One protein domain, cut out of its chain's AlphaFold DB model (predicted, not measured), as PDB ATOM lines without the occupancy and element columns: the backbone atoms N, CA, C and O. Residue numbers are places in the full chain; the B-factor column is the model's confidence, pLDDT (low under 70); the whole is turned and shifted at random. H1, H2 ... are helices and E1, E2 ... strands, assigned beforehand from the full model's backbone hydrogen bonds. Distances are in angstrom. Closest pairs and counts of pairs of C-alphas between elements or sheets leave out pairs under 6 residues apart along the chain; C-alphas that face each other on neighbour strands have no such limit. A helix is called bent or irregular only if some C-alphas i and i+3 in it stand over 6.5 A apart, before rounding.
ATOM      1  N   TYR A   9     141.376 155.772 117.365       96.81
ATOM      2  CA  TYR A   9     139.945 155.472 117.355       96.81
ATOM      3  C   TYR A   9     139.351 155.870 118.708       96.81
ATOM      4  O   TYR A   9     139.840 155.424 119.745       96.81
ATOM      5  N   VAL A  10     138.301 156.691 118.703       96.81
ATOM      6  CA  VAL A  10     137.622 157.153 119.922       96.81
ATOM      7  C   VAL A  10     136.214 156.579 119.948       96.81
ATOM      8  O   VAL A  10     135.418 156.851 119.047       96.81
ATOM      9  N   TYR A  11     135.902 155.799 120.979       96.50
ATOM     10  CA  TYR A  11     134.600 155.158 121.160       96.50
ATOM     11  C   TYR A  11     133.839 155.776 122.337       96.50
ATOM     12  O   TYR A  11     134.435 156.088 123.365       96.50
ATOM     13  N   ASN A  12     132.522 155.919 122.184       95.06
ATOM     14  CA  ASN A  12     131.592 155.976 123.306       95.06
ATOM     15  C   ASN A  12     131.306 154.552 123.765       95.06
ATOM     16  O   ASN A  12     131.166 153.667 122.915       95.06
ATOM     17  N   ILE A  13     131.191 154.349 125.073       96.00
ATOM     18  CA  ILE A  13     130.793 153.066 125.644       96.00
ATOM     19  C   ILE A  13     129.703 153.336 126.675       96.00
ATOM     20  O   ILE A  13     129.958 154.016 127.669       96.00
ATOM     21  N   ASP A  14     128.513 152.799 126.441       96.38
ATOM     22  CA  ASP A  14     127.386 152.884 127.369       96.38
ATOM     23  C   ASP A  14     126.520 151.610 127.322       96.38
ATOM     24  O   ASP A  14     126.776 150.695 126.537       96.38
ATOM     25  N   LEU A  15     125.542 151.506 128.227       97.50
ATOM     26  CA  LEU A  15     124.704 150.309 128.377       97.50
ATOM     27  C   LEU A  15     123.563 150.222 127.351       97.50
ATOM     28  O   LEU A  15     122.995 149.143 127.194       97.50
ATOM     29  N   GLU A  16     123.213 151.323 126.687       97.19
ATOM     30  CA  GLU A  16     122.083 151.389 125.751       97.19
ATOM     31  C   GLU A  16     122.549 151.135 124.311       97.19
ATOM     32  O   GLU A  16     122.016 150.272 123.616       97.19
ATOM     33  N   GLU A  17     123.590 151.844 123.885       94.69
ATOM     34  CA  GLU A  17     124.146 151.850 122.530       94.69
ATOM     35  C   GLU A  17     125.416 150.988 122.410       94.69
ATOM     36  O   GLU A  17     125.890 150.720 121.301       94.69
ATOM     37  N   GLY A  18     125.992 150.540 123.531       95.94
ATOM     38  CA  GLY A  18     127.204 149.726 123.538       95.94
ATOM     39  C   GLY A  18     128.433 150.504 123.059       95.94
ATOM     40  O   GLY A  18     128.684 151.627 123.489       95.94
ATOM     41  N   PHE A  19     129.233 149.891 122.179       96.31
ATOM     42  CA  PHE A  19     130.429 150.513 121.599       96.31
ATOM     43  C   PHE A  19     130.070 151.311 120.346       96.31
ATOM     44  O   PHE A  19     129.858 150.742 119.273       96.31
ATOM     45  N   LYS A  20     130.095 152.641 120.443       96.50
ATOM     46  CA  LYS A  20     129.813 153.532 119.314       96.50
ATOM     47  C   LYS A  20     131.056 154.311 118.920       96.50
ATOM     48  O   LYS A  20     131.584 155.090 119.707       96.50
ATOM     49  N   LEU A  21     131.535 154.123 117.692       96.69
ATOM     50  CA  LEU A  21     132.662 154.903 117.182       96.69
ATOM     51  C   LEU A  21     132.254 156.381 117.081       96.69
ATOM     52  O   LEU A  21     131.345 156.718 116.325       96.69
ATOM     53  N   ARG A  22     132.932 157.257 117.830       95.62
ATOM     54  CA  ARG A  22     132.708 158.711 117.805       95.62
ATOM     55  C   ARG A  22     133.630 159.418 116.821       95.62
ATOM     56  O   ARG A  22     133.184 160.331 116.136       95.62
ATOM     57  N   ALA A  23     134.902 159.018 116.756       96.38
ATOM     58  CA  ALA A  23     135.877 159.666 115.884       96.38
ATOM     59  C   ALA A  23     137.041 158.762 115.479       96.38
ATOM     60  O   ALA A  23     137.421 157.822 116.181       96.38
ATOM     61  N   ARG A  24     137.641 159.121 114.341       96.25
ATOM     62  CA  ARG A  24     138.936 158.638 113.861       96.25
ATOM     63  C   ARG A  24     139.829 159.857 113.675       96.25
ATOM     64  O   ARG A  24     139.512 160.708 112.851       96.25
ATOM     65  N   ILE A  25     140.911 159.955 114.439       96.38
ATOM     66  CA  ILE A  25     141.810 161.116 114.415       96.38
ATOM     67  C   ILE A  25     143.173 160.663 113.897       96.38
ATOM     68  O   ILE A  25     143.803 159.790 114.487       96.38
ATOM     69  N   SER A  26     143.611 161.252 112.787       94.75
ATOM     70  CA  SER A  26     144.880 160.962 112.111       94.75
ATOM     71  C   SER A  26     145.668 162.258 111.901       94.75
ATOM     72  O   SER A  26     145.079 163.334 111.737       94.75
ATOM     73  N   HIS A  27     146.998 162.160 111.901       94.19
ATOM     74  CA  HIS A  27     147.896 163.236 111.448       94.19
ATOM     75  C   HIS A  27     148.347 163.035 109.992       94.19
ATOM     76  O   HIS A  27     149.128 163.822 109.474       94.19
ATOM     77  N   ILE A  28     147.882 161.968 109.345       88.31
ATOM     78  CA  ILE A  28     148.198 161.608 107.965       88.31
ATOM     79  C   ILE A  28     147.021 162.026 107.093       88.31
ATOM     80  O   ILE A  28     145.888 161.609 107.366       88.31
ATOM     81  N   ASP A  29     147.302 162.819 106.062       80.88
ATOM     82  CA  ASP A  29     146.316 163.211 105.058       80.88
ATOM     83  C   ASP A  29     145.961 162.018 104.151       80.88
ATOM     84  O   ASP A  29     146.799 161.169 103.830       80.88
ATOM     85  N   GLU A  30     144.706 161.948 103.721       70.62
ATOM     86  CA  GLU A  30     144.200 160.907 102.832       70.62
ATOM     87  C   GLU A  30     144.861 160.957 101.439       70.62
ATOM     88  O   GLU A  30     145.017 159.924 100.779       70.62
ATOM     89  N   GLU A  31     145.318 162.131 100.988       70.12
ATOM     90  CA  GLU A  31     146.120 162.249  99.768       70.12
ATOM     91  C   GLU A  31     147.562 161.760  99.944       70.12
ATOM     92  O   GLU A  31     148.094 161.089  99.053       70.12
ATOM     93  N   GLU A  32     148.205 162.067 101.075       68.00
ATOM     94  CA  GLU A  32     149.551 161.562 101.386       68.00
ATOM     95  C   GLU A  32     149.547 160.042 101.534       68.00
ATOM     96  O   GLU A  32     150.421 159.355 100.999       68.00
ATOM     97  N   TYR A  33     148.502 159.505 102.167       69.31
ATOM     98  CA  TYR A  33     148.244 158.076 102.269       69.31
ATOM     99  C   TYR A  33     148.260 157.395 100.895       69.31
ATOM    100  O   TYR A  33     148.963 156.402 100.688       69.31
ATOM    101  N   LYS A  34     147.500 157.941  99.932       69.56
ATOM    102  CA  LYS A  34     147.377 157.369  98.578       69.56
ATOM    103  C   LYS A  34     148.709 157.376  97.827       69.56
ATOM    104  O   LYS A  34     148.954 156.476  97.028       69.56
ATOM    105  N   LYS A  35     149.572 158.362  98.091       68.94
ATOM    106  CA  LYS A  35     150.892 158.502  97.453       68.94
ATOM    107  C   LYS A  35     151.951 157.571  98.055       68.94
ATOM    108  O   LYS A  35     152.874 157.174  97.347       68.94
ATOM    109  N   ALA A  36     151.841 157.216  99.336       61.97
ATOM    110  CA  ALA A  36     152.904 156.524 100.067       61.97
ATOM    111  C   ALA A  36     152.923 154.989  99.922       61.97
ATOM    112  O   ALA A  36     153.971 154.364 100.128       61.97
ATOM    113  N   GLY A  37     151.787 154.370  99.579       64.44
ATOM    114  CA  GLY A  37     151.657 152.909  99.528       64.44
ATOM    115  C   GLY A  37     152.060 152.226 100.847       64.44
ATOM    116  O   GLY A  37     151.965 152.807 101.927       64.44
ATOM    117  N   ASP A  38     152.567 150.992 100.779       58.16
ATOM    118  CA  ASP A  38     152.889 150.174 101.965       58.16
ATOM    119  C   ASP A  38     154.100 150.670 102.794       58.16
ATOM    120  O   ASP A  38     154.419 150.103 103.840       58.16
ATOM    121  N   ARG A  39     154.800 151.732 102.366       54.50
ATOM    122  CA  ARG A  39     156.026 152.231 103.026       54.50
ATOM    123  C   ARG A  39     155.775 153.207 104.182       54.50
ATOM    124  O   ARG A  39     156.725 153.583 104.864       54.50
ATOM    125  N   TRP A  40     154.527 153.604 104.437       62.59
ATOM    126  CA  TRP A  40     154.202 154.686 105.380       62.59
ATOM    127  C   TRP A  40     154.232 154.309 106.871       62.59
ATOM    128  O   TRP A  40     154.173 155.185 107.729       62.59
ATOM    129  N   TYR A  41     154.379 153.026 107.223       58.12
ATOM    130  CA  TYR A  41     154.279 152.540 108.612       58.12
ATOM    131  C   TYR A  41     155.249 153.215 109.616       58.12
ATOM    132  O   TYR A  41     155.103 153.043 110.823       58.12
ATOM    133  N   ARG A  42     156.221 154.019 109.161       65.06
ATOM    134  CA  ARG A  42     157.215 154.722 109.992       65.06
ATOM    135  C   ARG A  42     157.293 156.237 109.741       65.06
ATOM    136  O   ARG A  42     158.380 156.805 109.784       65.06
ATOM    137  N   SER A  43     156.166 156.893 109.469       81.12
ATOM    138  CA  SER A  43     156.132 158.354 109.318       81.12
ATOM    139  C   SER A  43     156.282 159.086 110.660       81.12
ATOM    140  O   SER A  43     155.790 158.624 111.690       81.12
ATOM    141  N   ASN A  44     156.886 160.281 110.641       90.19
ATOM    142  CA  ASN A  44     156.856 161.220 111.775       90.19
ATOM    143  C   ASN A  44     155.425 161.678 112.114       90.19
ATOM    144  O   ASN A  44     155.180 162.197 113.204       90.19
ATOM    145  N   MET A  45     154.473 161.451 111.206       91.19
ATOM    146  CA  MET A  45     153.048 161.694 111.419       91.19
ATOM    147  C   MET A  45     152.331 160.540 112.122       91.19
ATOM    148  O   MET A  45     151.130 160.618 112.345       91.19
ATOM    149  N   ASN A  46     153.029 159.482 112.532       92.12
ATOM    150  CA  ASN A  46     152.382 158.442 113.316       92.12
ATOM    151  C   ASN A  46     151.994 158.974 114.701       92.12
ATOM    152  O   ASN A  46     152.867 159.370 115.469       92.12
ATOM    153  N   VAL A  47     150.706 158.952 115.047       95.62
ATOM    154  CA  VAL A  47     150.244 159.232 116.416       95.62
ATOM    155  C   VAL A  47     150.883 158.226 117.379       95.62
ATOM    156  O   VAL A  47     150.690 157.019 117.229       95.62
ATOM    157  N   GLU A  48     151.643 158.724 118.353       96.31
ATOM    158  CA  GLU A  48     152.356 157.941 119.372       96.31
ATOM    159  C   GLU A  48     151.729 158.101 120.763       96.31
ATOM    160  O   GLU A  48     151.876 157.219 121.609       96.31
ATOM    161  N   ARG A  49     151.032 159.217 121.021       97.75
ATOM    162  CA  ARG A  49     150.338 159.465 122.292       97.75
ATOM    163  C   ARG A  49     148.961 160.066 122.070       97.75
ATOM    164  O   ARG A  49     148.746 160.843 121.141       97.75
ATOM    165  N   ILE A  50     148.060 159.719 122.979       98.25
ATOM    166  CA  ILE A  50     146.719 160.280 123.088       98.25
ATOM    167  C   ILE A  50     146.562 160.723 124.540       98.25
ATOM    168  O   ILE A  50     146.751 159.912 125.446       98.25
ATOM    169  N   ILE A  51     146.284 162.003 124.767       98.00
ATOM    170  CA  ILE A  51     146.207 162.587 126.109       98.00
ATOM    171  C   ILE A  51     144.915 163.386 126.213       98.00
ATOM    172  O   ILE A  51     144.593 164.160 125.320       98.00
ATOM    173  N   TYR A  52     144.183 163.204 127.303       97.31
ATOM    174  CA  TYR A  52     142.979 163.968 127.604       97.31
ATOM    175  C   TYR A  52     143.286 164.995 128.696       97.31
ATOM    176  O   TYR A  52     143.821 164.630 129.746       97.31
ATOM    177  N   ILE A  53     142.998 166.272 128.436       98.12
ATOM    178  CA  ILE A  53     143.235 167.377 129.375       98.12
ATOM    179  C   ILE A  53     142.047 168.337 129.305       98.12
ATOM    180  O   ILE A  53     141.740 168.866 128.238       98.12
ATOM    181  N   GLY A  54     141.403 168.597 130.447       97.00
ATOM    182  CA  GLY A  54     140.214 169.451 130.491       97.00
ATOM    183  C   GLY A  54     139.092 168.849 129.652       97.00
ATOM    184  O   GLY A  54     138.678 167.732 129.921       97.00
ATOM    185  N   ASP A  55     138.649 169.556 128.616       96.75
ATOM    186  CA  ASP A  55     137.580 169.105 127.715       96.75
ATOM    187  C   ASP A  55     138.094 168.671 126.336       96.75
ATOM    188  O   ASP A  55     137.301 168.470 125.420       96.75
ATOM    189  N   ASP A  56     139.410 168.507 126.170       98.12
ATOM    190  CA  ASP A  56     140.032 168.256 124.871       98.12
ATOM    191  C   ASP A  56     140.857 166.961 124.859       98.12
ATOM    192  O   ASP A  56     141.562 166.612 125.811       98.12
ATOM    193  N   LEU A  57     140.799 166.263 123.726       98.31
ATOM    194  CA  LEU A  57     141.646 165.129 123.392       98.31
ATOM    195  C   LEU A  57     142.776 165.585 122.471       98.31
ATOM    196  O   LEU A  57     142.537 166.123 121.392       98.31
ATOM    197  N   TYR A  58     144.007 165.315 122.875       98.56
ATOM    198  CA  TYR A  58     145.210 165.627 122.124       98.56
ATOM    199  C   TYR A  58     145.791 164.353 121.529       98.56
ATOM    200  O   TYR A  58     146.059 163.387 122.242       98.56
ATOM    201  N   THR A  59     146.034 164.374 120.226       98.62
ATOM    202  CA  THR A  59     146.817 163.360 119.518       98.62
ATOM    203  C   THR A  59     148.191 163.939 119.209       98.62
ATOM    204  O   THR A  59     148.318 165.101 118.824       98.62
ATOM    205  N   ILE A  60     149.242 163.162 119.474       98.31
ATOM    206  CA  ILE A  60     150.631 163.627 119.414       98.31
ATOM    207  C   ILE A  60     151.444 162.625 118.603       98.31
ATOM    208  O   ILE A  60     151.485 161.439 118.936       98.31
ATOM    209  N   SER A  61     152.106 163.116 117.561       96.50
ATOM    210  CA  SER A  61     153.138 162.418 116.798       96.50
ATOM    211  C   SER A  61     154.472 163.153 116.942       96.50
ATOM    212  O   SER A  61     154.557 164.186 117.604       96.50
ATOM    213  N   LYS A  62     155.525 162.648 116.296       95.25
ATOM    214  CA  LYS A  62     156.809 163.362 116.217       95.25
ATOM    215  C   LYS A  62     156.722 164.667 115.423       95.25
ATOM    216  O   LYS A  62     157.518 165.556 115.673       95.25
ATOM    217  N   GLY A  63     155.788 164.761 114.474       94.69
ATOM    218  CA  GLY A  63     155.639 165.906 113.569       94.69
ATOM    219  C   GLY A  63     154.422 166.796 113.825       94.69
ATOM    220  O   GLY A  63     154.286 167.816 113.157       94.69
ATOM    221  N   MET A  64     153.514 166.438 114.738       96.88
ATOM    222  CA  MET A  64     152.286 167.207 114.954       96.88
ATOM    223  C   MET A  64     151.672 166.974 116.338       96.88
ATOM    224  O   MET A  64     151.695 165.865 116.874       96.88
ATOM    225  N   ILE A  65     151.048 168.022 116.874       98.25
ATOM    226  CA  ILE A  65     150.050 167.959 117.945       98.25
ATOM    227  C   ILE A  65     148.714 168.405 117.355       98.25
ATOM    228  O   ILE A  65     148.650 169.451 116.714       98.25
ATOM    229  N   LYS A  66     147.643 167.649 117.588       98.38
ATOM    230  CA  LYS A  66     146.282 168.003 117.167       98.38
ATOM    231  C   LYS A  66     145.320 167.879 118.340       98.38
ATOM    232  O   LYS A  66     145.375 166.888 119.066       98.38
ATOM    233  N   ALA A  67     144.461 168.880 118.516       98.56
ATOM    234  CA  ALA A  67     143.481 168.951 119.593       98.56
ATOM    235  C   ALA A  67     142.052 168.828 119.048       98.56
ATOM    236  O   ALA A  67     141.670 169.538 118.114       98.56
ATOM    237  N   ASN A  68     141.244 167.983 119.681       98.56
ATOM    238  CA  ASN A  68     139.839 167.762 119.358       98.56
ATOM    239  C   ASN A  68     138.975 167.941 120.613       98.56
ATOM    240  O   ASN A  68     139.294 167.396 121.665       98.56
ATOM    241  N   SER A  69     137.864 168.669 120.500       97.94
ATOM    242  CA  SER A  69     136.885 168.842 121.586       97.94
ATOM    243  C   SER A  69     136.262 167.498 121.976       97.94
ATOM    244  O   SER A  69     135.830 166.750 121.103       97.94
ATOM    245  N   MET A  70     136.147 167.174 123.266       96.38
ATOM    246  CA  MET A  70     135.475 165.943 123.714       96.38
ATOM    247  C   MET A  70     133.950 165.982 123.572       96.38
ATOM    248  O   MET A  70     133.306 164.927 123.476       96.38
ATOM    249  N   ALA A  71     133.370 167.183 123.508       96.38
ATOM    250  CA  ALA A  71     131.933 167.371 123.347       96.38
ATOM    251  C   ALA A  71     131.451 166.861 121.981       96.38
ATOM    252  O   ALA A  71     130.470 166.124 121.905       96.38
ATOM    253  N   ASP A  72     132.177 167.181 120.907       96.44
ATOM    254  CA  ASP A  72     131.742 166.920 119.529       96.44
ATOM    255  C   ASP A  72     132.833 166.363 118.599       96.44
ATOM    256  O   ASP A  72     132.587 166.184 117.409       96.44
ATOM    257  N   MET A  73     134.018 166.052 119.130       97.19
ATOM    258  CA  MET A  73     135.197 165.555 118.401       97.19
ATOM    259  C   MET A  73     135.754 166.520 117.345       97.19
ATOM    260  O   MET A  73     136.696 166.156 116.634       97.19
ATOM    261  N   LYS A  74     135.235 167.751 117.231       97.69
ATOM    262  CA  LYS A  74     135.725 168.705 116.230       97.69
ATOM    263  C   LYS A  74     137.150 169.137 116.539       97.69
ATOM    264  O   LYS A  74     137.503 169.363 117.698       97.69
ATOM    265  N   GLU A  75     137.959 169.256 115.489       97.62
ATOM    266  CA  GLU A  75     139.307 169.805 115.600       97.62
ATOM    267  C   GLU A  75     139.224 171.261 116.072       97.62
ATOM    268  O   GLU A  75     138.496 172.074 115.500       97.62
ATOM    269  N   LYS A  76     139.967 171.578 117.135       98.31
ATOM    270  CA  LYS A  76     140.137 172.943 117.650       98.31
ATOM    271  C   LYS A  76     141.395 173.601 117.097       98.31
ATOM    272  O   LYS A  76     141.478 174.823 117.051       98.31
ATOM    273  N   GLY A  77     142.367 172.789 116.690       97.94
ATOM    274  CA  GLY A  77     143.574 173.236 116.018       97.94
ATOM    275  C   GLY A  77     144.650 172.161 115.989       97.94
ATOM    276  O   GLY A  77     144.568 171.132 116.670       97.94
ATOM    277  N   SER A  78     145.690 172.441 115.216       97.56
ATOM    278  CA  SER A  78     146.872 171.604 115.085       97.56
ATOM    279  C   SER A  78     148.136 172.457 114.996       97.56
ATOM    280  O   SER A  78     148.111 173.613 114.572       97.56
ATOM    281  N   LEU A  79     149.248 171.886 115.450       97.81
ATOM    282  CA  LEU A  79     150.569 172.498 115.443       97.81
ATOM    283  C   LEU A  79     151.572 171.494 114.882       97.81
ATOM    284  O   LEU A  79     151.691 170.387 115.407       97.81
ATOM    285  N   LEU A  80     152.301 171.891 113.840       96.12
ATOM    286  CA  LEU A  80     153.421 171.114 113.312       96.12
ATOM    287  C   LEU A  80     154.643 171.258 114.222       96.12
ATOM    288  O   LEU A  80     154.947 172.351 114.699       96.12
ATOM    289  N   ILE A  81     155.339 170.147 114.448       93.31
ATOM    290  CA  ILE A  81     156.583 170.096 115.216       93.31
ATOM    291  C   ILE A  81     157.755 170.102 114.213       93.31
ATOM    292  O   ILE A  81     157.726 169.277 113.295       93.31
TER     293      ILE A  81
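This is residues 9 to 81 of the 82 residues of an uncharacterized protein of Gracilibacteraceae bacterium (UniProt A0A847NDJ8). A twisted sheet of four strands, E3 to E6, forms a slab along one side, while the two-stranded hairpin E1 and E2 and the irregular helix H1 lie off it towards opposite ends of the long axis. The hairpin and the helix are joined by residues 26 to 29, and residues 33 to 39 of H1 stick out. The printed part has 73 residues with one named helix and six named strands, in the order E1 E2 H1 E3 E4 E5 E6; the larger sheet has the order E3, E4, E5, E6, both sheets are antiparallel, and the class is mixed, helices and strands. The whole is only just loose, close to compact, with a radius of gyration of the C-alphas of 13.8 A and an elongated outline of 41 by 25 by 18 A.

Begin with the sheet of E3, residues 49 to 53, E4, residues 56 to 60, E5, residues 64 to 69, and E6, residues 75 to 80. It is a meander, each strand the antiparallel neighbour of the one before, with E3 and E6 as edge strands. In the hairpin E3 and E4, at 158 degrees, look for N 51 and O 58, 2.9 A apart and within hydrogen-bond range. In the hairpin E4 and E5, at 162 degrees, N 57 and O 68 are 2.8 A apart. In the hairpin E5 and E6, at 170 degrees, N 67 and O 77 are 2.9 A apart. Now turn to the hairpin of E1, residues 9 to 14, and E2, residues 18 to 25, a sheet of two strands, antiparallel at 156 degrees, where N 12 and O 20 are 2.8 A apart and within hydrogen-bond range. The closest C-alphas of E2 and E4 are those of Ile 25 and Thr 59, 7.5 A apart. E1 is apart from E3, E4, E5 and E6. H1, residues 30 to 42, is not on the four-stranded sheet and is apart from E1. In H1, 3 of 9 O i to N i+4 pairs and 3 of 10 O i to N i+3 pairs are within hydrogen-bond range.

Find C-alpha 9 at (139.945, 155.472, 117.355), where E1 begins its 16.3 A to residue 14. E2, residues 18 to 25, spans 20.6 A. H1 starts at C-alpha 30, at (144.200, 160.907, 102.832), and measures 16.1 A to residue 42; it is irregular, with C-alphas 35 and 38 lying 9.7 A apart. E3, residues 49 to 53, and E4, residues 56 to 60, each span 12.8 A. E5, residues 64 to 69, spans 16.8 A, and E6 runs 14.4 A from residue 75 to C-alpha 80 at (153.421, 171.114, 113.312).

The two C-alphas farthest apart are those of Leu 15 and Lys 35, at 41.3 A. The printed part has no cut. The link from H1 to E3 is short, and the other links are tight. Look for low confidence at residues 32 to 42, where pLDDT is under 70; the mean of the printed part is 90.4.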